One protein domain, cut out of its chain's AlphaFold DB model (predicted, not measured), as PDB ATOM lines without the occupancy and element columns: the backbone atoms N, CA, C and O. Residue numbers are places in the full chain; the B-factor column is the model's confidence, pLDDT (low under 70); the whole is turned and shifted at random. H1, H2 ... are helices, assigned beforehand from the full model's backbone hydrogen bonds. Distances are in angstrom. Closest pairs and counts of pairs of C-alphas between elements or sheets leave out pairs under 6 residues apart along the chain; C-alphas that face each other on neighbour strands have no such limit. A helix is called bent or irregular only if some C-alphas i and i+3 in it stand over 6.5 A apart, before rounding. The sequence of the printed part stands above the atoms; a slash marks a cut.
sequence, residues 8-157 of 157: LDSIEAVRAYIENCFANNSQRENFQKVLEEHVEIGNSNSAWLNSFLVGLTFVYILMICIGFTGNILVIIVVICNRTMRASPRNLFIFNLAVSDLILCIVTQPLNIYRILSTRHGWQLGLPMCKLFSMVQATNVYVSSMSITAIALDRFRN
ATOM      1  N   LEU A   8     179.191 217.541 195.150       83.81
ATOM      2  CA  LEU A   8     180.344 218.255 194.593       83.81
ATOM      3  C   LEU A   8     180.119 219.769 194.593       83.81
ATOM      4  O   LEU A   8     180.959 220.488 195.130       83.81
ATOM      5  N   ASP A   9     178.953 220.231 194.130       86.38
ATOM      6  CA  ASP A   9     178.615 221.665 194.117       86.38
ATOM      7  C   ASP A   9     178.655 222.264 195.530       86.38
ATOM      8  O   ASP A   9     179.123 223.381 195.745       86.38
ATOM      9  N   SER A  10     178.201 221.492 196.521       87.00
ATOM     10  CA  SER A  10     178.213 221.911 197.925       87.00
ATOM     11  C   SER A  10     179.642 222.041 198.467       87.00
ATOM     12  O   SER A  10     179.956 223.010 199.155       87.00
ATOM     13  N   ILE A  11     180.527 221.090 198.149       90.56
ATOM     14  CA  ILE A  11     181.932 221.115 198.589       90.56
ATOM     15  C   ILE A  11     182.686 222.271 197.923       90.56
ATOM     16  O   ILE A  11     183.439 222.978 198.597       90.56
ATOM     17  N   GLU A  12     182.475 222.487 196.625       92.56
ATOM     18  CA  GLU A  12     183.084 223.595 195.885       92.56
ATOM     19  C   GLU A  12     182.616 224.950 196.420       92.56
ATOM     20  O   GLU A  12     183.443 225.831 196.659       92.56
ATOM     21  N   ALA A  13     181.319 225.095 196.713       93.19
ATOM     22  CA  ALA A  13     180.773 226.305 197.318       93.19
ATOM     23  C   ALA A  13     181.399 226.601 198.690       93.19
ATOM     24  O   ALA A  13     181.760 227.744 198.972       93.19
ATOM     25  N   VAL A  14     181.584 225.580 199.537       94.62
ATOM     26  CA  VAL A  14     182.226 225.754 200.850       94.62
ATOM     27  C   VAL A  14     183.712 226.084 200.702       94.62
ATOM     28  O   VAL A  14     184.208 226.972 201.397       94.62
ATOM     29  N   ARG A  15     184.430 225.439 199.773       94.94
ATOM     30  CA  ARG A  15     185.837 225.762 199.483       94.94
ATOM     31  C   ARG A  15     185.987 227.220 199.037       94.94
ATOM     32  O   ARG A  15     186.800 227.944 199.608       94.94
ATOM     33  N   ALA A  16     185.160 227.662 198.089       95.50
ATOM     34  CA  ALA A  16     185.144 229.044 197.610       95.50
ATOM     35  C   ALA A  16     184.774 230.038 198.723       95.50
ATOM     36  O   ALA A  16     185.347 231.124 198.811       95.50
ATOM     37  N   TYR A  17     183.842 229.670 199.607       94.81
ATOM     38  CA  TYR A  17     183.489 230.482 200.769       94.81
ATOM     39  C   TYR A  17     184.678 230.670 201.718       94.81
ATOM     40  O   TYR A  17     184.954 231.794 202.137       94.81
ATOM     41  N   ILE A  18     185.417 229.601 202.026       95.56
ATOM     42  CA  ILE A  18     186.596 229.671 202.899       95.56
ATOM     43  C   ILE A  18     187.672 230.584 202.287       95.56
ATOM     44  O   ILE A  18     188.249 231.410 202.994       95.56
ATOM     45  N   GLU A  19     187.922 230.477 200.980       94.50
ATOM     46  CA  GLU A  19     188.908 231.313 200.282       94.50
ATOM     47  C   GLU A  19     188.525 232.796 200.263       94.50
ATOM     48  O   GLU A  19     189.378 233.650 200.507       94.50
ATOM     49  N   ASN A  20     187.246 233.101 200.030       95.31
ATOM     50  CA  ASN A  20     186.754 234.477 199.954       95.31
ATOM     51  C   ASN A  20     186.558 235.136 201.329       95.31
ATOM     52  O   ASN A  20     186.633 236.358 201.438       95.31
ATOM     53  N   CYS A  21     186.291 234.357 202.381       94.56
ATOM     54  CA  CYS A  21     186.010 234.879 203.721       94.56
ATOM     55  C   CYS A  21     187.287 235.099 204.551       94.56
ATOM     56  O   CYS A  21     187.380 236.071 205.305       94.56
ATOM     57  N   PHE A  22     188.291 234.224 204.414       94.94
ATOM     58  CA  PHE A  22     189.483 234.243 205.265       94.94
ATOM     59  C   PHE A  22     190.728 234.749 204.528       94.94
ATOM     60  O   PHE A  22     191.408 234.011 203.817       94.94
ATOM     61  N   ALA A  23     191.095 236.005 204.797       91.38
ATOM     62  CA  ALA A  23     192.340 236.602 204.304       91.38
ATOM     63  C   ALA A  23     193.604 236.069 205.018       91.38
ATOM     64  O   ALA A  23     194.703 236.147 204.475       91.38
ATOM     65  N   ASN A  24     193.468 235.530 206.238       95.19
ATOM     66  CA  ASN A  24     194.585 234.953 206.989       95.19
ATOM     67  C   ASN A  24     194.850 233.506 206.541       95.19
ATOM     68  O   ASN A  24     194.004 232.629 206.729       95.19
ATOM     69  N   ASN A  25     196.057 233.257 206.028       92.75
ATOM     70  CA  ASN A  25     196.493 231.948 205.539       92.75
ATOM     71  C   ASN A  25     196.334 230.834 206.589       92.75
ATOM     72  O   ASN A  25     195.839 229.763 206.261       92.75
ATOM     73  N   SER A  26     196.664 231.102 207.857       95.69
ATOM     74  CA  SER A  26     196.566 230.098 208.926       95.69
ATOM     75  C   SER A  26     195.115 229.712 209.229       95.69
ATOM     76  O   SER A  26     194.816 228.540 209.445       95.69
ATOM     77  N   GLN A  27     194.192 230.678 209.204       94.50
ATOM     78  CA  GLN A  27     192.765 230.401 209.402       94.50
ATOM     79  C   GLN A  27     192.198 229.595 208.232       94.50
ATOM     80  O   GLN A  27     191.526 228.590 208.455       94.50
ATOM     81  N   ARG A  28     192.529 229.985 206.995       94.56
ATOM     82  CA  ARG A  28     192.127 229.255 205.788       94.56
ATOM     83  C   ARG A  28     192.584 227.797 205.829       94.56
ATOM     84  O   ARG A  28     191.761 226.916 205.615       94.56
ATOM     85  N   GLU A  29     193.849 227.543 206.156       95.06
ATOM     86  CA  GLU A  29     194.392 226.181 206.253       95.06
ATOM     87  C   GLU A  29     193.698 225.345 207.336       95.06
ATOM     88  O   GLU A  29     193.386 224.179 207.108       95.06
ATOM     89  N   ASN A  30     193.413 225.930 208.503       95.94
ATOM     90  CA  ASN A  30     192.704 225.228 209.576       95.94
ATOM     91  C   ASN A  30     191.283 224.830 209.151       95.94
ATOM     92  O   ASN A  30     190.884 223.684 209.349       95.94
ATOM     93  N   PHE A  31     190.533 225.747 208.533       95.69
ATOM     94  CA  PHE A  31     189.185 225.447 208.043       95.69
ATOM     95  C   PHE A  31     189.188 224.473 206.862       95.69
ATOM     96  O   PHE A  31     188.321 223.604 206.801       95.69
ATOM     97  N   GLN A  32     190.163 224.570 205.953       95.44
ATOM     98  CA  GLN A  32     190.320 223.604 204.864       95.44
ATOM     99  C   GLN A  32     190.576 222.192 205.399       95.44
ATOM    100  O   GLN A  32     189.933 221.263 204.926       95.44
ATOM    101  N   LYS A  33     191.411 222.028 206.433       96.25
ATOM    102  CA  LYS A  33     191.632 220.721 207.078       96.25
ATOM    103  C   LYS A  33     190.355 220.133 207.673       96.25
ATOM    104  O   LYS A  33     190.080 218.957 207.470       96.25
ATOM    105  N   VAL A  34     189.558 220.947 208.366       95.31
ATOM    106  CA  VAL A  34     188.266 220.505 208.923       95.31
ATOM    107  C   VAL A  34     187.299 220.098 207.806       95.31
ATOM    108  O   VAL A  34     186.615 219.082 207.910       95.31
ATOM    109  N   LEU A  35     187.250 220.863 206.711       94.56
ATOM    110  CA  LEU A  35     186.446 220.502 205.544       94.56
ATOM    111  C   LEU A  35     186.914 219.175 204.934       94.56
ATOM    112  O   LEU A  35     186.082 218.327 204.631       94.56
ATOM    113  N   GLU A  36     188.221 218.991 204.762       94.94
ATOM    114  CA  GLU A  36     188.808 217.763 204.218       94.94
ATOM    115  C   GLU A  36     188.515 216.546 205.101       94.94
ATOM    116  O   GLU A  36     188.105 215.513 204.576       94.94
ATOM    117  N   GLU A  37     188.598 216.689 206.425       95.88
ATOM    118  CA  GLU A  37     188.210 215.647 207.381       95.88
ATOM    119  C   GLU A  37     186.733 215.248 207.209       95.88
ATOM    120  O   GLU A  37     186.397 214.066 207.098       95.88
ATOM    121  N   HIS A  38     185.828 216.226 207.103       93.00
ATOM    122  CA  HIS A  38     184.413 215.947 206.853       93.00
ATOM    123  C   HIS A  38     184.159 215.309 205.481       93.00
ATOM    124  O   HIS A  38     183.304 214.424 205.365       93.00
ATOM    125  N   VAL A  39     184.894 215.727 204.447       92.94
ATOM    126  CA  VAL A  39     184.827 215.124 203.109       92.94
ATOM    127  C   VAL A  39     185.294 213.670 203.152       92.94
ATOM    128  O   VAL A  39     184.654 212.815 202.539       92.94
ATOM    129  N   GLU A  40     186.347 213.355 203.904       93.88
ATOM    130  CA  GLU A  40     186.860 211.992 204.052       93.88
ATOM    131  C   GLU A  40     185.864 211.081 204.784       93.88
ATOM    132  O   GLU A  40     185.550 209.988 204.297       93.88
ATOM    133  N   ILE A  41     185.271 211.559 205.885       91.06
ATOM    134  CA  ILE A  41     184.186 210.856 206.594       91.06
ATOM    135  C   ILE A  41     183.005 210.608 205.645       91.06
ATOM    136  O   ILE A  41     182.473 209.495 205.569       91.06
ATOM    137  N   GLY A  42     182.606 211.631 204.883       87.62
ATOM    138  CA  GLY A  42     181.556 211.522 203.874       87.62
ATOM    139  C   GLY A  42     181.881 210.483 202.798       87.62
ATOM    140  O   GLY A  42     181.032 209.659 202.456       87.62
ATOM    141  N   ASN A  43     183.120 210.467 202.302       88.38
ATOM    142  CA  ASN A  43     183.563 209.530 201.276       88.38
ATOM    143  C   ASN A  43     183.577 208.082 201.790       88.38
ATOM    144  O   ASN A  43     183.085 207.190 201.095       88.38
ATOM    145  N   SER A  44     184.040 207.858 203.024       91.00
ATOM    146  CA  SER A  44     183.985 206.554 203.694       91.00
ATOM    147  C   SER A  44     182.545 206.041 203.794       91.00
ATOM    148  O   SER A  44     182.234 204.955 203.298       91.00
ATOM    149  N   ASN A  45     181.620 206.863 204.305       87.81
ATOM    150  CA  ASN A  45     180.192 206.527 204.361       87.81
ATOM    151  C   ASN A  45     179.620 206.212 202.969       87.81
ATOM    152  O   ASN A  45     178.831 205.280 202.801       87.81
ATOM    153  N   SER A  46     180.055 206.953 201.947       85.50
ATOM    154  CA  SER A  46     179.625 206.750 200.565       85.50
ATOM    155  C   SER A  46     180.072 205.404 199.974       85.50
ATOM    156  O   SER A  46     179.372 204.860 199.121       85.50
ATOM    157  N   ALA A  47     181.203 204.849 200.421       86.19
ATOM    158  CA  ALA A  47     181.699 203.552 199.965       86.19
ATOM    159  C   ALA A  47     180.826 202.403 200.489       86.19
ATOM    160  O   ALA A  47     180.411 201.536 199.718       86.19
ATOM    161  N   TRP A  48     180.470 202.441 201.777       87.69
ATOM    162  CA  TRP A  48     179.507 201.508 202.370       87.69
ATOM    163  C   TRP A  48     178.144 201.595 201.685       87.69
ATOM    164  O   TRP A  48     177.553 200.570 201.336       87.69
ATOM    165  N   LEU A  49     177.676 202.821 201.431       85.56
ATOM    166  CA  LEU A  49     176.443 203.058 200.689       85.56
ATOM    167  C   LEU A  49     176.515 202.455 199.285       85.56
ATOM    168  O   LEU A  49     175.607 201.723 198.919       85.56
ATOM    169  N   ASN A  50     177.587 202.670 198.518       85.88
ATOM    170  CA  ASN A  50     177.721 202.080 197.180       85.88
ATOM    171  C   ASN A  50     177.622 200.551 197.205       85.88
ATOM    172  O   ASN A  50     176.902 199.979 196.390       85.88
ATOM    173  N   SER A  51     178.304 199.892 198.145       87.31
ATOM    174  CA  SER A  51     178.229 198.434 198.300       87.31
ATOM    175  C   SER A  51     176.794 197.970 198.557       87.31
ATOM    176  O   SER A  51     176.319 197.017 197.937       87.31
ATOM    177  N   PHE A  52     176.064 198.689 199.411       88.00
ATOM    178  CA  PHE A  52     174.646 198.434 199.651       88.00
ATOM    179  C   PHE A  52     173.778 198.692 198.406       88.00
ATOM    180  O   PHE A  52     172.917 197.877 198.073       88.00
ATOM    181  N   LEU A  53     174.027 199.780 197.671       86.69
ATOM    182  CA  LEU A  53     173.299 200.139 196.449       86.69
ATOM    183  C   LEU A  53     173.489 199.107 195.327       86.69
ATOM    184  O   LEU A  53     172.535 198.807 194.604       86.69
ATOM    185  N   VAL A  54     174.685 198.525 195.192       87.75
ATOM    186  CA  VAL A  54     174.945 197.419 194.255       87.75
ATOM    187  C   VAL A  54     174.094 196.202 194.624       87.75
ATOM    188  O   VAL A  54     173.425 195.635 193.758       87.75
ATOM    189  N   GLY A  55     174.042 195.848 195.912       88.56
ATOM    190  CA  GLY A  55     173.172 194.779 196.409       88.56
ATOM    191  C   GLY A  55     171.691 195.039 196.114       88.56
ATOM    192  O   GLY A  55     171.002 194.167 195.586       88.56
ATOM    193  N   LEU A  56     171.207 196.258 196.369       86.00
ATOM    194  CA  LEU A  56     169.833 196.653 196.041       86.00
ATOM    195  C   LEU A  56     169.536 196.565 194.542       86.00
ATOM    196  O   LEU A  56     168.467 196.099 194.157       86.00
ATOM    197  N   THR A  57     170.478 196.978 193.694       86.19
ATOM    198  CA  THR A  57     170.329 196.892 192.235       86.19
ATOM    199  C   THR A  57     170.135 195.442 191.795       86.19
ATOM    200  O   THR A  57     169.230 195.151 191.015       86.19
ATOM    201  N   PHE A  58     170.919 194.515 192.352       87.31
ATOM    202  CA  PHE A  58     170.764 193.087 192.084       87.31
ATOM    203  C   PHE A  58     169.390 192.557 192.524       87.31
ATOM    204  O   PHE A  58     168.723 191.860 191.761       87.31
ATOM    205  N   VAL A  59     168.922 192.945 193.716       85.19
ATOM    206  CA  VAL A  59     167.582 192.578 194.208       85.19
ATOM    207  C   VAL A  59     166.482 193.109 193.287       85.19
ATOM    208  O   VAL A  59     165.553 192.369 192.968       85.19
ATOM    209  N   TYR A  60     166.586 194.352 192.810       84.44
ATOM    210  CA  TYR A  60     165.609 194.913 191.876       84.44
ATOM    211  C   TYR A  60     165.581 194.175 190.538       84.44
ATOM    212  O   TYR A  60     164.497 193.903 190.026       84.44
ATOM    213  N   ILE A  61     166.740 193.783 190.001       87.06
ATOM    214  CA  ILE A  61     166.813 192.963 188.782       87.06
ATOM    215  C   ILE A  61     166.122 191.613 189.003       87.06
ATOM    216  O   ILE A  61     165.312 191.196 188.176       87.06
ATOM    217  N   LEU A  62     166.377 190.950 190.133       84.38
ATOM    218  CA  LEU A  62     165.702 189.694 190.466       84.38
ATOM    219  C   LEU A  62     164.185 189.869 190.594       84.38
ATOM    220  O   LEU A  62     163.433 189.052 190.066       84.38
ATOM    221  N   MET A  63     163.730 190.942 191.244       83.56
ATOM    222  CA  MET A  63     162.306 191.267 191.369       83.56
ATOM    223  C   MET A  63     161.654 191.497 190.004       83.56
ATOM    224  O   MET A  63     160.556 190.997 189.777       83.56
ATOM    225  N   ILE A  64     162.334 192.185 189.080       85.06
ATOM    226  CA  ILE A  64     161.858 192.343 187.700       85.06
ATOM    227  C   ILE A  64     161.717 190.972 187.035       85.06
ATOM    228  O   ILE A  64     160.660 190.675 186.492       85.06
ATOM    229  N   CYS A  65     162.738 190.113 187.100       86.62
ATOM    230  CA  CYS A  65     162.707 188.795 186.458       86.62
ATOM    231  C   CYS A  65     161.594 187.895 187.019       86.62
ATOM    232  O   CYS A  65     160.823 187.302 186.258       86.62
ATOM    233  N   ILE A  66     161.496 187.803 188.348       79.94
ATOM    234  CA  ILE A  66     160.502 186.971 189.036       79.94
ATOM    235  C   ILE A  66     159.097 187.537 188.809       79.94
ATOM    236  O   ILE A  66     158.197 186.795 188.419       79.94
ATOM    237  N   GLY A  67     158.914 188.847 188.999       82.38
ATOM    238  CA  GLY A  67     157.635 189.529 188.823       82.38
ATOM    239  C   GLY A  67     157.138 189.468 187.382       82.38
ATOM    240  O   GLY A  67     155.971 189.166 187.151       82.38
ATOM    241  N   PHE A  68     158.016 189.664 186.400       83.31
ATOM    242  CA  PHE A  68     157.664 189.543 184.987       83.31
ATOM    243  C   PHE A  68     157.222 188.118 184.640       83.31
ATOM    244  O   PHE A  68     156.151 187.924 184.068       83.31
ATOM    245  N   THR A  69     158.000 187.113 185.053       81.69
ATOM    246  CA  THR A  69     157.691 185.703 184.774       81.69
ATOM    247  C   THR A  69     156.392 185.264 185.453       81.69
ATOM    248  O   THR A  69     155.527 184.667 184.811       81.69
ATOM    249  N   GLY A  70     156.221 185.592 186.738       78.38
ATOM    250  CA  GLY A  70     155.038 185.225 187.517       78.38
ATOM    251  C   GLY A  70     153.762 185.873 186.984       78.38
ATOM    252  O   GLY A  70     152.773 185.180 186.746       78.38
ATOM    253  N   ASN A  71     153.790 187.182 186.721       85.06
ATOM    254  CA  ASN A  71     152.607 187.901 186.250       85.06
ATOM    255  C   ASN A  71     152.227 187.539 184.808       85.06
ATOM    256  O   ASN A  71     151.038 187.432 184.505       85.06
ATOM    257  N   ILE A  72     153.197 187.253 183.927       85.12
ATOM    258  CA  ILE A  72     152.902 186.708 182.591       85.12
ATOM    259  C   ILE A  72     152.230 185.343 182.690       85.12
ATOM    260  O   ILE A  72     151.255 185.092 181.981       85.12
ATOM    261  N   LEU A  73     152.708 184.465 183.571       83.31
ATOM    262  CA  LEU A  73     152.112 183.144 183.746       83.31
ATOM    263  C   LEU A  73     150.660 183.245 184.237       83.31
ATOM    264  O   LEU A  73     149.792 182.550 183.710       83.31
ATOM    265  N   VAL A  74     150.369 184.165 185.163       81.62
ATOM    266  CA  VAL A  74     148.997 184.463 185.611       81.62
ATOM    267  C   VAL A  74     148.123 184.929 184.444       81.62
ATOM    268  O   VAL A  74     147.028 184.398 184.247       81.62
ATOM    269  N   ILE A  75     148.614 185.864 183.623       83.25
ATOM    270  CA  ILE A  75     147.910 186.344 182.426       83.25
ATOM    271  C   ILE A  75     147.610 185.189 181.461       83.25
ATOM    272  O   ILE A  75     146.470 185.047 181.015       83.25
ATOM    273  N   ILE A  76     148.594 184.329 181.179       83.38
ATOM    274  CA  ILE A  76     148.431 183.161 180.301       83.38
ATOM    275  C   ILE A  76     147.354 182.224 180.855       83.38
ATOM    276  O   ILE A  76     146.433 181.856 180.127       83.38
ATOM    277  N   VAL A  77     147.412 181.874 182.143       79.88
ATOM    278  CA  VAL A  77     146.441 180.966 182.778       79.88
ATOM    279  C   VAL A  77     145.017 181.527 182.718       79.88
ATOM    280  O   VAL A  77     144.077 180.786 182.405       79.88
ATOM    281  N   VAL A  78     144.846 182.829 182.972       78.31
ATOM    282  CA  VAL A  78     143.537 183.501 182.927       78.31
ATOM    283  C   VAL A  78     142.989 183.571 181.497       78.31
ATOM    284  O   VAL A  78     141.795 183.347 181.282       78.31
ATOM    285  N   ILE A  79     143.841 183.834 180.500       75.88
ATOM    286  CA  ILE A  79     143.425 183.894 179.091       75.88
ATOM    287  C   ILE A  79     143.117 182.490 178.546       75.88
ATOM    288  O   ILE A  79     142.093 182.313 177.878       75.88
ATOM    289  N   CYS A  80     143.939 181.480 178.839       77.38
ATOM    290  CA  CYS A  80     143.777 180.117 178.324       77.38
ATOM    291  C   CYS A  80     142.521 179.408 178.863       77.38
ATOM    292  O   CYS A  80     141.906 178.631 178.133       77.38
ATOM    293  N   ASN A  81     142.063 179.709 180.083       71.62
ATOM    294  CA  ASN A  81     140.856 179.095 180.647       71.62
ATOM    295  C   ASN A  81     139.579 179.912 180.362       71.62
ATOM    296  O   ASN A  81     139.240 180.852 181.085       71.62
ATOM    297  N   ARG A  82     138.794 179.506 179.348       56.62
ATOM    298  CA  ARG A  82     137.494 180.139 179.012       56.62
ATOM    299  C   ARG A  82     136.495 180.158 180.179       56.62
ATOM    300  O   ARG A  82     135.797 181.154 180.337       56.62
ATOM    301  N   THR A  83     136.458 179.119 181.015       55.53
ATOM    302  CA  THR A  83     135.564 179.027 182.189       55.53
ATOM    303  C   THR A  83     135.961 179.998 183.307       55.53
ATOM    304  O   THR A  83     135.112 180.472 184.056       55.53
ATOM    305  N   MET A  84     137.247 180.356 183.398       55.47
ATOM    306  CA  MET A  84     137.747 181.321 184.380       55.47
ATOM    307  C   MET A  84     137.458 182.771 183.967       55.47
ATOM    308  O   MET A  84     137.196 183.610 184.824       55.47
ATOM    309  N   ARG A  85     137.398 183.074 182.669       53.31
ATOM    310  CA  ARG A  85     137.170 184.434 182.150       53.31
ATOM    311  C   ARG A  85     135.832 185.072 182.562       53.31
ATOM    312  O   ARG A  85     135.721 186.291 182.553       53.31
ATOM    313  N   ALA A  86     134.830 184.264 182.919       54.72
ATOM    314  CA  ALA A  86     133.474 184.718 183.235       54.72
ATOM    315  C   ALA A  86     133.255 185.098 184.716       54.72
ATOM    316  O   ALA A  86     132.188 185.597 185.065       54.72
ATOM    317  N   SER A  87     134.235 184.863 185.598       62.66
ATOM    318  CA  SER A  87     134.105 185.174 187.028       62.66
ATOM    319  C   SER A  87     134.741 186.532 187.365       62.66
ATOM    320  O   SER A  87     135.910 186.741 187.028       62.66
ATOM    321  N   PRO A  88     134.056 187.438 188.093       63.00
ATOM    322  CA  PRO A  88     134.585 188.765 188.445       63.00
ATOM    323  C   PRO A  88     135.909 188.718 189.229       63.00
ATOM    324  O   PRO A  88     136.718 189.639 189.146       63.00
ATOM    325  N   ARG A  89     136.188 187.607 189.924       64.19
ATOM    326  CA  ARG A  89     137.462 187.362 190.617       64.19
ATOM    327  C   ARG A  89     138.658 187.294 189.661       64.19
ATOM    328  O   ARG A  89     139.730 187.787 189.988       64.19
ATOM    329  N   ASN A  90     138.476 186.716 188.478       67.94
ATOM    330  CA  ASN A  90     139.563 186.525 187.518       67.94
ATOM    331  C   ASN A  90     139.858 187.796 186.711       67.94
ATOM    332  O   ASN A  90     140.992 187.993 186.288       67.94
ATOM    333  N   LEU A  91     138.877 188.693 186.579       73.50
ATOM    334  CA  LEU A  91     139.071 190.055 186.065       73.50
ATOM    335  C   LEU A  91     139.923 190.900 187.023       73.50
ATOM    336  O   LEU A  91     140.825 191.608 186.580       73.50
ATOM    337  N   PHE A  92     139.692 190.772 188.334       74.69
ATOM    338  CA  PHE A  92     140.525 191.414 189.352       74.69
ATOM    339  C   PHE A  92     141.970 190.888 189.332       74.69
ATOM    340  O   PHE A  92     142.902 191.685 189.296       74.69
ATOM    341  N   ILE A  93     142.160 189.563 189.274       77.12
ATOM    342  CA  ILE A  93     143.494 188.936 189.192       77.12
ATOM    343  C   ILE A  93     144.231 189.354 187.911       77.12
ATOM    344  O   ILE A  93     145.422 189.648 187.953       77.12
ATOM    345  N   PHE A  94     143.530 189.426 186.777       76.81
ATOM    346  CA  PHE A  94     144.109 189.907 185.525       76.81
ATOM    347  C   PHE A  94     144.561 191.369 185.624       76.81
ATOM    348  O   PHE A  94     145.683 191.694 185.246       76.81
ATOM    349  N   ASN A  95     143.709 192.248 186.160       80.44
ATOM    350  CA  ASN A  95     144.042 193.660 186.342       80.44
ATOM    351  C   ASN A  95     145.230 193.858 187.298       80.44
ATOM    352  O   ASN A  95     146.081 194.716 187.061       80.44
ATOM    353  N   LEU A  96     145.308 193.041 188.351       81.19
ATOM    354  CA  LEU A  96     146.445 193.016 189.265       81.19
ATOM    355  C   LEU A  96     147.734 192.617 188.528       81.19
ATOM    356  O   LEU A  96     148.696 193.374 188.554       81.19
ATOM    357  N   ALA A  97     147.712 191.521 187.762       84.62
ATOM    358  CA  ALA A  97     148.875 191.060 187.002       84.62
ATOM    359  C   ALA A  97     149.356 192.083 185.952       84.62
ATOM    360  O   ALA A  97     150.558 192.275 185.770       84.62
ATOM    361  N   VAL A  98     148.434 192.778 185.274       82.81
ATOM    362  CA  VAL A  98     148.777 193.874 184.348       82.81
ATOM    363  C   VAL A  98     149.417 195.044 185.095       82.81
ATOM    364  O   VAL A  98     150.422 195.588 184.635       82.81
ATOM    365  N   SER A  99     148.874 195.415 186.255       84.38
ATOM    366  CA  SER A  99     149.428 196.487 187.088       84.38
ATOM    367  C   SER A  99     150.844 196.150 187.559       84.38
ATOM    368  O   SER A  99     151.745 196.979 187.439       84.38
ATOM    369  N   ASP A 100     151.078 194.916 188.006       84.62
ATOM    370  CA  ASP A 100     152.395 194.461 188.449       84.62
ATOM    371  C   ASP A 100     153.420 194.415 187.306       84.62
ATOM    372  O   ASP A 100     154.589 194.746 187.517       84.62
ATOM    373  N   LEU A 101     153.009 194.091 186.072       85.12
ATOM    374  CA  LEU A 101     153.886 194.198 184.899       85.12
ATOM    375  C   LEU A 101     154.275 195.645 184.593       85.12
ATOM    376  O   LEU A 101     155.445 195.912 184.310       85.12
ATOM    377  N   ILE A 102     153.329 196.585 184.682       84.88
ATOM    378  CA  ILE A 102     153.617 198.015 184.509       84.88
ATOM    379  C   ILE A 102     154.623 198.474 185.571       84.88
ATOM    380  O   ILE A 102     155.600 199.148 185.240       84.88
ATOM    381  N   LEU A 103     154.449 198.058 186.827       83.62
ATOM    382  CA  LEU A 103     155.398 198.360 187.900       83.62
ATOM    383  C   LEU A 103     156.778 197.743 187.631       83.62
ATOM    384  O   LEU A 103     157.796 198.424 187.772       83.62
ATOM    385  N   CYS A 104     156.846 196.487 187.190       85.56
ATOM    386  CA  CYS A 104     158.117 195.831 186.873       85.56
ATOM    387  C   CYS A 104     158.874 196.541 185.740       85.56
ATOM    388  O   CYS A 104     160.088 196.699 185.827       85.56
ATOM    389  N   ILE A 105     158.176 196.985 184.692       84.88
ATOM    390  CA  ILE A 105     158.806 197.525 183.476       84.88
ATOM    391  C   ILE A 105     159.074 199.029 183.578       84.88
ATOM    392  O   ILE A 105     160.037 199.517 182.995       84.88
ATOM    393  N   VAL A 106     158.247 199.782 184.304       84.06
ATOM    394  CA  VAL A 106     158.361 201.248 184.376       84.06
ATOM    395  C   VAL A 106     158.981 201.683 185.698       84.06
ATOM    396  O   VAL A 106     159.964 202.422 185.721       84.06
ATOM    397  N   THR A 107     158.435 201.211 186.816       82.44
ATOM    398  CA  THR A 107     158.835 201.678 188.148       82.44
ATOM    399  C   THR A 107     160.214 201.166 188.550       82.44
ATOM    400  O   THR A 107     161.016 201.937 189.078       82.44
ATOM    401  N   GLN A 108     160.525 199.894 188.294       84.06
ATOM    402  CA  GLN A 108     161.808 199.329 188.728       84.06
ATOM    403  C   GLN A 108     163.026 199.922 187.994       84.06
ATOM    404  O   GLN A 108     163.990 200.285 188.671       84.06
ATOM    405  N   PRO A 109     163.008 200.138 186.664       83.81
ATOM    406  CA  PRO A 109     164.112 200.822 185.987       83.81
ATOM    407  C   PRO A 109     164.300 202.268 186.452       83.81
ATOM    408  O   PRO A 109     165.434 202.716 186.613       83.81
ATOM    409  N   LEU A 110     163.208 202.984 186.743       84.19
ATOM    410  CA  LEU A 110     163.281 204.330 187.317       84.19
ATOM    411  C   LEU A 110     163.909 204.327 188.720       84.19
ATOM    412  O   LEU A 110     164.681 205.231 189.043       84.19
ATOM    413  N   ASN A 111     163.634 203.308 189.544       82.94
ATOM    414  CA  ASN A 111     164.281 203.147 190.853       82.94
ATOM    415  C   ASN A 111     165.795 202.962 190.713       82.94
ATOM    416  O   ASN A 111     166.557 203.636 191.408       82.94
ATOM    417  N   ILE A 112     166.227 202.096 189.791       82.50
ATOM    418  CA  ILE A 112     167.650 201.865 189.508       82.50
ATOM    419  C   ILE A 112     168.302 203.158 189.009       82.50
ATOM    420  O   ILE A 112     169.343 203.561 189.526       82.50
ATOM    421  N   TYR A 113     167.665 203.850 188.062       83.44
ATOM    422  CA  TYR A 113     168.163 205.123 187.546       83.44
ATOM    423  C   TYR A 113     168.354 206.156 188.659       83.44
ATOM    424  O   TYR A 113     169.399 206.803 188.714       83.44
ATOM    425  N   ARG A 114     167.397 206.284 189.587       78.50
ATOM    426  CA  ARG A 114     167.549 207.192 190.729       78.50
ATOM    427  C   ARG A 114     168.728 206.798 191.606       78.50
ATOM    428  O   ARG A 114     169.511 207.661 191.985       78.50
ATOM    429  N   ILE A 115     168.837 205.517 191.946       76.06
ATOM    430  CA  ILE A 115     169.916 205.013 192.796       76.06
ATOM    431  C   ILE A 115     171.273 205.381 192.190       76.06
ATOM    432  O   ILE A 115     172.102 205.978 192.876       76.06
ATOM    433  N   LEU A 116     171.449 205.132 190.892       76.50
ATOM    434  CA  LEU A 116     172.672 205.460 190.159       76.50
ATOM    435  C   LEU A 116     172.900 206.975 190.029       76.50
ATOM    436  O   LEU A 116     174.032 207.443 190.123       76.50
ATOM    437  N   SER A 117     171.829 207.755 189.881       75.69
ATOM    438  CA  SER A 117     171.897 209.213 189.703       75.69
ATOM    439  C   SER A 117     172.006 209.992 191.019       75.69
ATOM    440  O   SER A 117     172.162 211.208 190.994       75.69
ATOM    441  N   THR A 118     171.991 209.323 192.179       68.88
ATOM    442  CA  THR A 118     172.071 209.982 193.500       68.88
ATOM    443  C   THR A 118     173.331 210.849 193.649       68.88
ATOM    444  O   THR A 118     173.298 211.853 194.353       68.88
ATOM    445  N   ARG A 119     174.438 210.498 192.974       64.44
ATOM    446  CA  ARG A 119     175.692 211.279 192.997       64.44
ATOM    447  C   ARG A 119     175.764 212.387 191.946       64.44
ATOM    448  O   ARG A 119     176.445 213.378 192.177       64.44
ATOM    449  N   HIS A 120     175.101 212.205 190.807       66.25
ATOM    450  CA  HIS A 120     175.203 213.094 189.642       66.25
ATOM    451  C   HIS A 120     174.029 214.074 189.518       66.25
ATOM    452  O   HIS A 120     173.943 214.804 188.534       66.25
ATOM    453  N   GLY A 121     173.122 214.087 190.496       70.00
ATOM    454  CA  GLY A 121     171.905 214.891 190.446       70.00
ATOM    455  C   GLY A 121     170.849 214.298 189.509       70.00
ATOM    456  O   GLY A 121     171.106 213.384 188.720       70.00
ATOM    457  N   TRP A 122     169.617 214.791 189.624       77.88
ATOM    458  CA  TRP A 122     168.494 214.289 188.841       77.88
ATOM    459  C   TRP A 122     168.420 214.958 187.463       77.88
ATOM    460  O   TRP A 122     168.006 216.103 187.338       77.88
ATOM    461  N   GLN A 123     168.731 214.211 186.402       78.06
ATOM    462  CA  GLN A 123     168.830 214.771 185.044       78.06
ATOM    463  C   GLN A 123     167.520 214.698 184.231       78.06
ATOM    464  O   GLN A 123     167.420 215.285 183.158       78.06
ATOM    465  N   LEU A 124     166.483 214.003 184.722       76.69
ATOM    466  CA  LEU A 124     165.190 213.859 184.019       76.69
ATOM    467  C   LEU A 124     164.232 215.048 184.247       76.69
ATOM    468  O   LEU A 124     163.062 214.998 183.859       76.69
ATOM    469  N   GLY A 125     164.713 216.108 184.902       79.69
ATOM    470  CA  GLY A 125     163.961 217.326 185.195       79.69
ATOM    471  C   GLY A 125     162.954 217.205 186.347       79.69
ATOM    472  O   GLY A 125     162.572 216.119 186.798       79.69
ATOM    473  N   LEU A 126     162.479 218.363 186.813       81.00
ATOM    474  CA  LEU A 126     161.578 218.505 187.961       81.00
ATOM    475  C   LEU A 126     160.280 217.664 187.909       81.00
ATOM    476  O   LEU A 126     159.928 217.079 188.940       81.00
ATOM    477  N   PRO A 127     159.540 217.560 186.780       80.94
ATOM    478  CA  PRO A 127     158.308 216.769 186.756       80.94
ATOM    479  C   PRO A 127     158.573 215.282 187.007       80.94
ATOM    480  O   PRO A 127     157.836 214.657 187.767       80.94
ATOM    481  N   MET A 128     159.657 214.730 186.454       79.44
ATOM    482  CA  MET A 128     160.016 213.328 186.675       79.44
ATOM    483  C   MET A 128     160.529 213.084 188.098       79.44
ATOM    484  O   MET A 128     160.236 212.038 188.669       79.44
ATOM    485  N   CYS A 129     161.194 214.065 188.716       83.25
ATOM    486  CA  CYS A 129     161.596 214.012 190.128       83.25
ATOM    487  C   CYS A 129     160.373 213.899 191.066       83.25
ATOM    488  O   CYS A 129     160.331 213.064 191.977       83.25
ATOM    489  N   LYS A 130     159.319 214.688 190.808       81.00
ATOM    490  CA  LYS A 130     158.056 214.598 191.562       81.00
ATOM    491  C   LYS A 130     157.301 213.303 191.275       81.00
ATOM    492  O   LYS A 130     156.869 212.639 192.216       81.00
ATOM    493  N   LEU A 131     157.183 212.923 190.001       80.50
ATOM    494  CA  LEU A 131     156.514 211.687 189.590       80.50
ATOM    495  C   LEU A 131     157.159 210.470 190.255       80.50
ATOM    496  O   LEU A 131     156.467 209.614 190.794       80.50
ATOM    497  N   PHE A 132     158.486 210.436 190.296       79.75
ATOM    498  CA  PHE A 132     159.236 209.390 190.969       79.75
ATOM    499  C   PHE A 132     158.874 209.274 192.461       79.75
ATOM    500  O   PHE A 132     158.690 208.176 192.989       79.75
ATOM    501  N   SER A 133     158.721 210.411 193.145       79.56
ATOM    502  CA  SER A 133     158.329 210.434 194.560       79.56
ATOM    503  C   SER A 133     156.928 209.850 194.767       79.56
ATOM    504  O   SER A 133     156.709 209.093 195.711       79.56
ATOM    505  N   MET A 134     156.000 210.131 193.847       77.69
ATOM    506  CA  MET A 134     154.666 209.523 193.845       77.69
ATOM    507  C   MET A 134     154.740 208.011 193.591       77.69
ATOM    508  O   MET A 134     154.103 207.238 194.300       77.69
ATOM    509  N   VAL A 135     155.576 207.580 192.645       78.31
ATOM    510  CA  VAL A 135     155.777 206.164 192.305       78.31
ATOM    511  C   VAL A 135     156.310 205.354 193.493       78.31
ATOM    512  O   VAL A 135     155.871 204.224 193.703       78.31
ATOM    513  N   GLN A 136     157.198 205.916 194.321       78.44
ATOM    514  CA  GLN A 136     157.625 205.241 195.554       78.44
ATOM    515  C   GLN A 136     156.467 205.033 196.534       78.44
ATOM    516  O   GLN A 136     156.340 203.944 197.093       78.44
ATOM    517  N   ALA A 137     155.607 206.039 196.716       80.50
ATOM    518  CA  ALA A 137     154.429 205.906 197.571       80.50
ATOM    519  C   ALA A 137     153.474 204.823 197.040       80.50
ATOM    520  O   ALA A 137     152.972 204.003 197.809       80.50
ATOM    521  N   THR A 138     153.288 204.756 195.717       73.31
ATOM    522  CA  THR A 138     152.513 203.691 195.069       73.31
ATOM    523  C   THR A 138     153.125 202.312 195.306       73.31
ATOM    524  O   THR A 138     152.395 201.377 195.614       73.31
ATOM    525  N   ASN A 139     154.447 202.166 195.220       75.50
ATOM    526  CA  ASN A 139     155.109 200.877 195.425       75.50
ATOM    527  C   ASN A 139     154.927 200.351 196.861       75.50
ATOM    528  O   ASN A 139     154.661 199.168 197.064       75.50
ATOM    529  N   VAL A 140     154.991 201.237 197.862       81.81
ATOM    530  CA  VAL A 140     154.679 200.888 199.259       81.81
ATOM    531  C   VAL A 140     153.228 200.424 199.386       81.81
ATOM    532  O   VAL A 140     152.969 199.378 199.977       81.81
ATOM    533  N   TYR A 141     152.292 201.156 198.777       73.38
ATOM    534  CA  TYR A 141     150.875 200.800 198.783       73.38
ATOM    535  C   TYR A 141     150.610 199.429 198.141       73.38
ATOM    536  O   TYR A 141     149.886 198.608 198.704       73.38
ATOM    537  N   VAL A 142     151.244 199.146 196.999       68.81
ATOM    538  CA  VAL A 142     151.144 197.852 196.309       68.81
ATOM    539  C   VAL A 142     151.733 196.735 197.164       68.81
ATOM    540  O   VAL A 142     151.086 195.709 197.341       68.81
ATOM    541  N   SER A 143     152.901 196.941 197.781       78.75
ATOM    542  CA  SER A 143     153.482 195.955 198.697       78.75
ATOM    543  C   SER A 143     152.545 195.635 199.865       78.75
ATOM    544  O   SER A 143     152.404 194.466 200.227       78.75
ATOM    545  N   SER A 144     151.892 196.643 200.453       81.94
ATOM    546  CA  SER A 144     150.900 196.436 201.514       81.94
ATOM    547  C   SER A 144     149.706 195.624 201.014       81.94
ATOM    548  O   SER A 144     149.314 194.661 201.669       81.94
ATOM    549  N   MET A 145     149.180 195.950 199.830       68.75
ATOM    550  CA  MET A 145     148.071 195.217 199.211       68.75
ATOM    551  C   MET A 145     148.438 193.758 198.912       68.75
ATOM    552  O   MET A 145     147.633 192.869 199.183       68.75
ATOM    553  N   SER A 146     149.651 193.485 198.426       74.94
ATOM    554  CA  SER A 146     150.137 192.123 198.173       74.94
ATOM    555  C   SER A 146     150.224 191.297 199.458       74.94
ATOM    556  O   SER A 146     149.789 190.147 199.481       74.94
ATOM    557  N   ILE A 147     150.703 191.886 200.559       81.56
ATOM    558  CA  ILE A 147     150.719 191.222 201.873       81.56
ATOM    559  C   ILE A 147     149.289 190.942 202.353       81.56
ATOM    560  O   ILE A 147     149.001 189.846 202.835       81.56
ATOM    561  N   THR A 148     148.372 191.899 202.187       73.12
ATOM    562  CA  THR A 148     146.954 191.708 202.520       73.12
ATOM    563  C   THR A 148     146.317 190.604 201.679       73.12
ATOM    564  O   THR A 148     145.576 189.786 202.217       73.12
ATOM    565  N   ALA A 149     146.628 190.525 200.385       68.19
ATOM    566  CA  ALA A 149     146.132 189.473 199.505       68.19
ATOM    567  C   ALA A 149     146.628 188.083 199.938       68.19
ATOM    568  O   ALA A 149     145.824 187.158 200.024       68.19
ATOM    569  N   ILE A 150     147.914 187.951 200.291       77.12
ATOM    570  CA  ILE A 150     148.485 186.707 200.839       77.12
ATOM    571  C   ILE A 150     147.785 186.316 202.148       77.12
ATOM    572  O   ILE A 150     147.452 185.149 202.354       77.12
ATOM    573  N   ALA A 151     147.535 187.283 203.035       82.00
ATOM    574  CA  ALA A 151     146.825 187.030 204.285       82.00
ATOM    575  C   ALA A 151     145.389 186.543 204.030       82.00
ATOM    576  O   ALA A 151     144.963 185.560 204.628       82.00
ATOM    577  N   LEU A 152     144.663 187.191 203.115       70.75
ATOM    578  CA  LEU A 152     143.297 186.814 202.742       70.75
ATOM    579  C   LEU A 152     143.215 185.421 202.112       70.75
ATOM    580  O   LEU A 152     142.266 184.695 202.397       70.75
ATOM    581  N   ASP A 153     144.186 185.040 201.282       72.31
ATOM    582  CA  ASP A 153     144.269 183.689 200.716       72.31
ATOM    583  C   ASP A 153     144.389 182.634 201.827       72.31
ATOM    584  O   ASP A 153     143.638 181.659 201.857       72.31
ATOM    585  N   ARG A 154     145.227 182.909 202.835       78.12
ATOM    586  CA  ARG A 154     145.368 182.075 204.038       78.12
ATOM    587  C   ARG A 154     144.125 182.003 204.919       78.12
ATOM    588  O   ARG A 154     143.995 181.037 205.653       78.12
ATOM    589  N   PHE A 155     143.261 183.015 204.898       74.50
ATOM    590  CA  PHE A 155     141.999 183.008 205.648       74.50
ATOM    591  C   PHE A 155     140.881 182.246 204.933       74.50
ATOM    592  O   PHE A 155     139.862 181.933 205.547       74.50
ATOM    593  N   ARG A 156     141.021 182.019 203.623       60.53
ATOM    594  CA  ARG A 156     140.025 181.313 202.810       60.53
ATOM    595  C   ARG A 156     140.282 179.809 202.705       60.53
ATOM    596  O   ARG A 156     139.346 179.104 202.326       60.53
ATOM    597  N   ASN A 157     141.501 179.361 203.008       45.09
ATOM    598  CA  ASN A 157     141.870 177.958 203.231       45.09
ATOM    599  C   ASN A 157     141.773 177.610 204.717       45.09
ATOM    600  O   ASN A 157     141.446 176.440 205.005       45.09
TER     601      ASN A 157
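This is residues 8 to 157 of the 157 residues of the protein "G_PROTEIN_RECEP_F1_2 domain-containing protein" of Hymenolepis diminuta (UniProt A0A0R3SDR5). One very long helix, H2, runs nearly the full length of a thin, rod-like model, and shorter helices fold back at both of its ends: H1 at the first end, and H3 along the second half. From the far end of H3, H4 folds back again and crosses H3 aslant, apart from H2, and its last residues, 147 to 156, stick out with Asn 157. The printed part has 150 residues with four named helices in the order H1, H2, H3, H4 and no named strand, and its class is all helix. It is extended, with a radius of gyration of the C-alphas of 24.3 A and spans of 85 by 30 by 23 A.

H1, residues 8 to 21, and H2, residues 25 to 80, form a helical hairpin, opposite ways at a shallow tilt of 15 degrees. They touch through residues 15 to 19 of H1 and 28 to 32 of H2 alone; the closest C-alphas, of Ile 18 and Arg 28, are 6.3 A apart. H2 and H3, residues 88 to 117, form a second helical hairpin, opposite ways at a shallow tilt of 25 degrees. They touch with 28 pairs of C-alphas within 8 A, on H2 through residues 53 to 78 alone; the closest, of Asn 71 and Ala 97, are 4.9 A apart. H3 has a kink of 28 degrees near residue 103; it is neither bent nor irregular, but only just: C-alphas 105 and 108 are 6.3 A apart. H3 and H4, residues 125 to 156, form a third helical hairpin, opposite ways at a steep tilt of 41 degrees. They only just touch, with 3 pairs of C-alphas within 8 A, through residues 103 to 110 of H3 and 132 to 139 of H4 alone; the closest, of Thr 107 and Val 135, are 6.8 A apart. H1 is apart from H3 and H4, and H2 is apart from H4. Every O i to N i+4 pair is within hydrogen-bond range in H1, H2 and H4, and 24 of 26 are in H3.

H1 begins at C-alpha 8, (180.344, 218.255, 194.593), and is 19.8 A long. H2 measures 78.8 A, from C-alpha 25 at (196.493, 231.948, 205.539) to C-alpha 80. H3 measures 42.6 A. H4 measures 46.7 A and ends at C-alpha 156, (140.025, 181.313, 202.810).

The C-alphas farthest apart, of Asn 24 and Thr 83, are 85.0 A apart. The printed part has no cut; the link from H1 to H2 is tight, and those from H2 to H3 and H3 to H4 are short. Residues 40 to 45 of H2 stand free, as do residues 147 to 157. The mean pLDDT of the printed part is 81.9; residues 82 to 90, 118 to 120, 142, 145, 149, 156 and 157 are under 70.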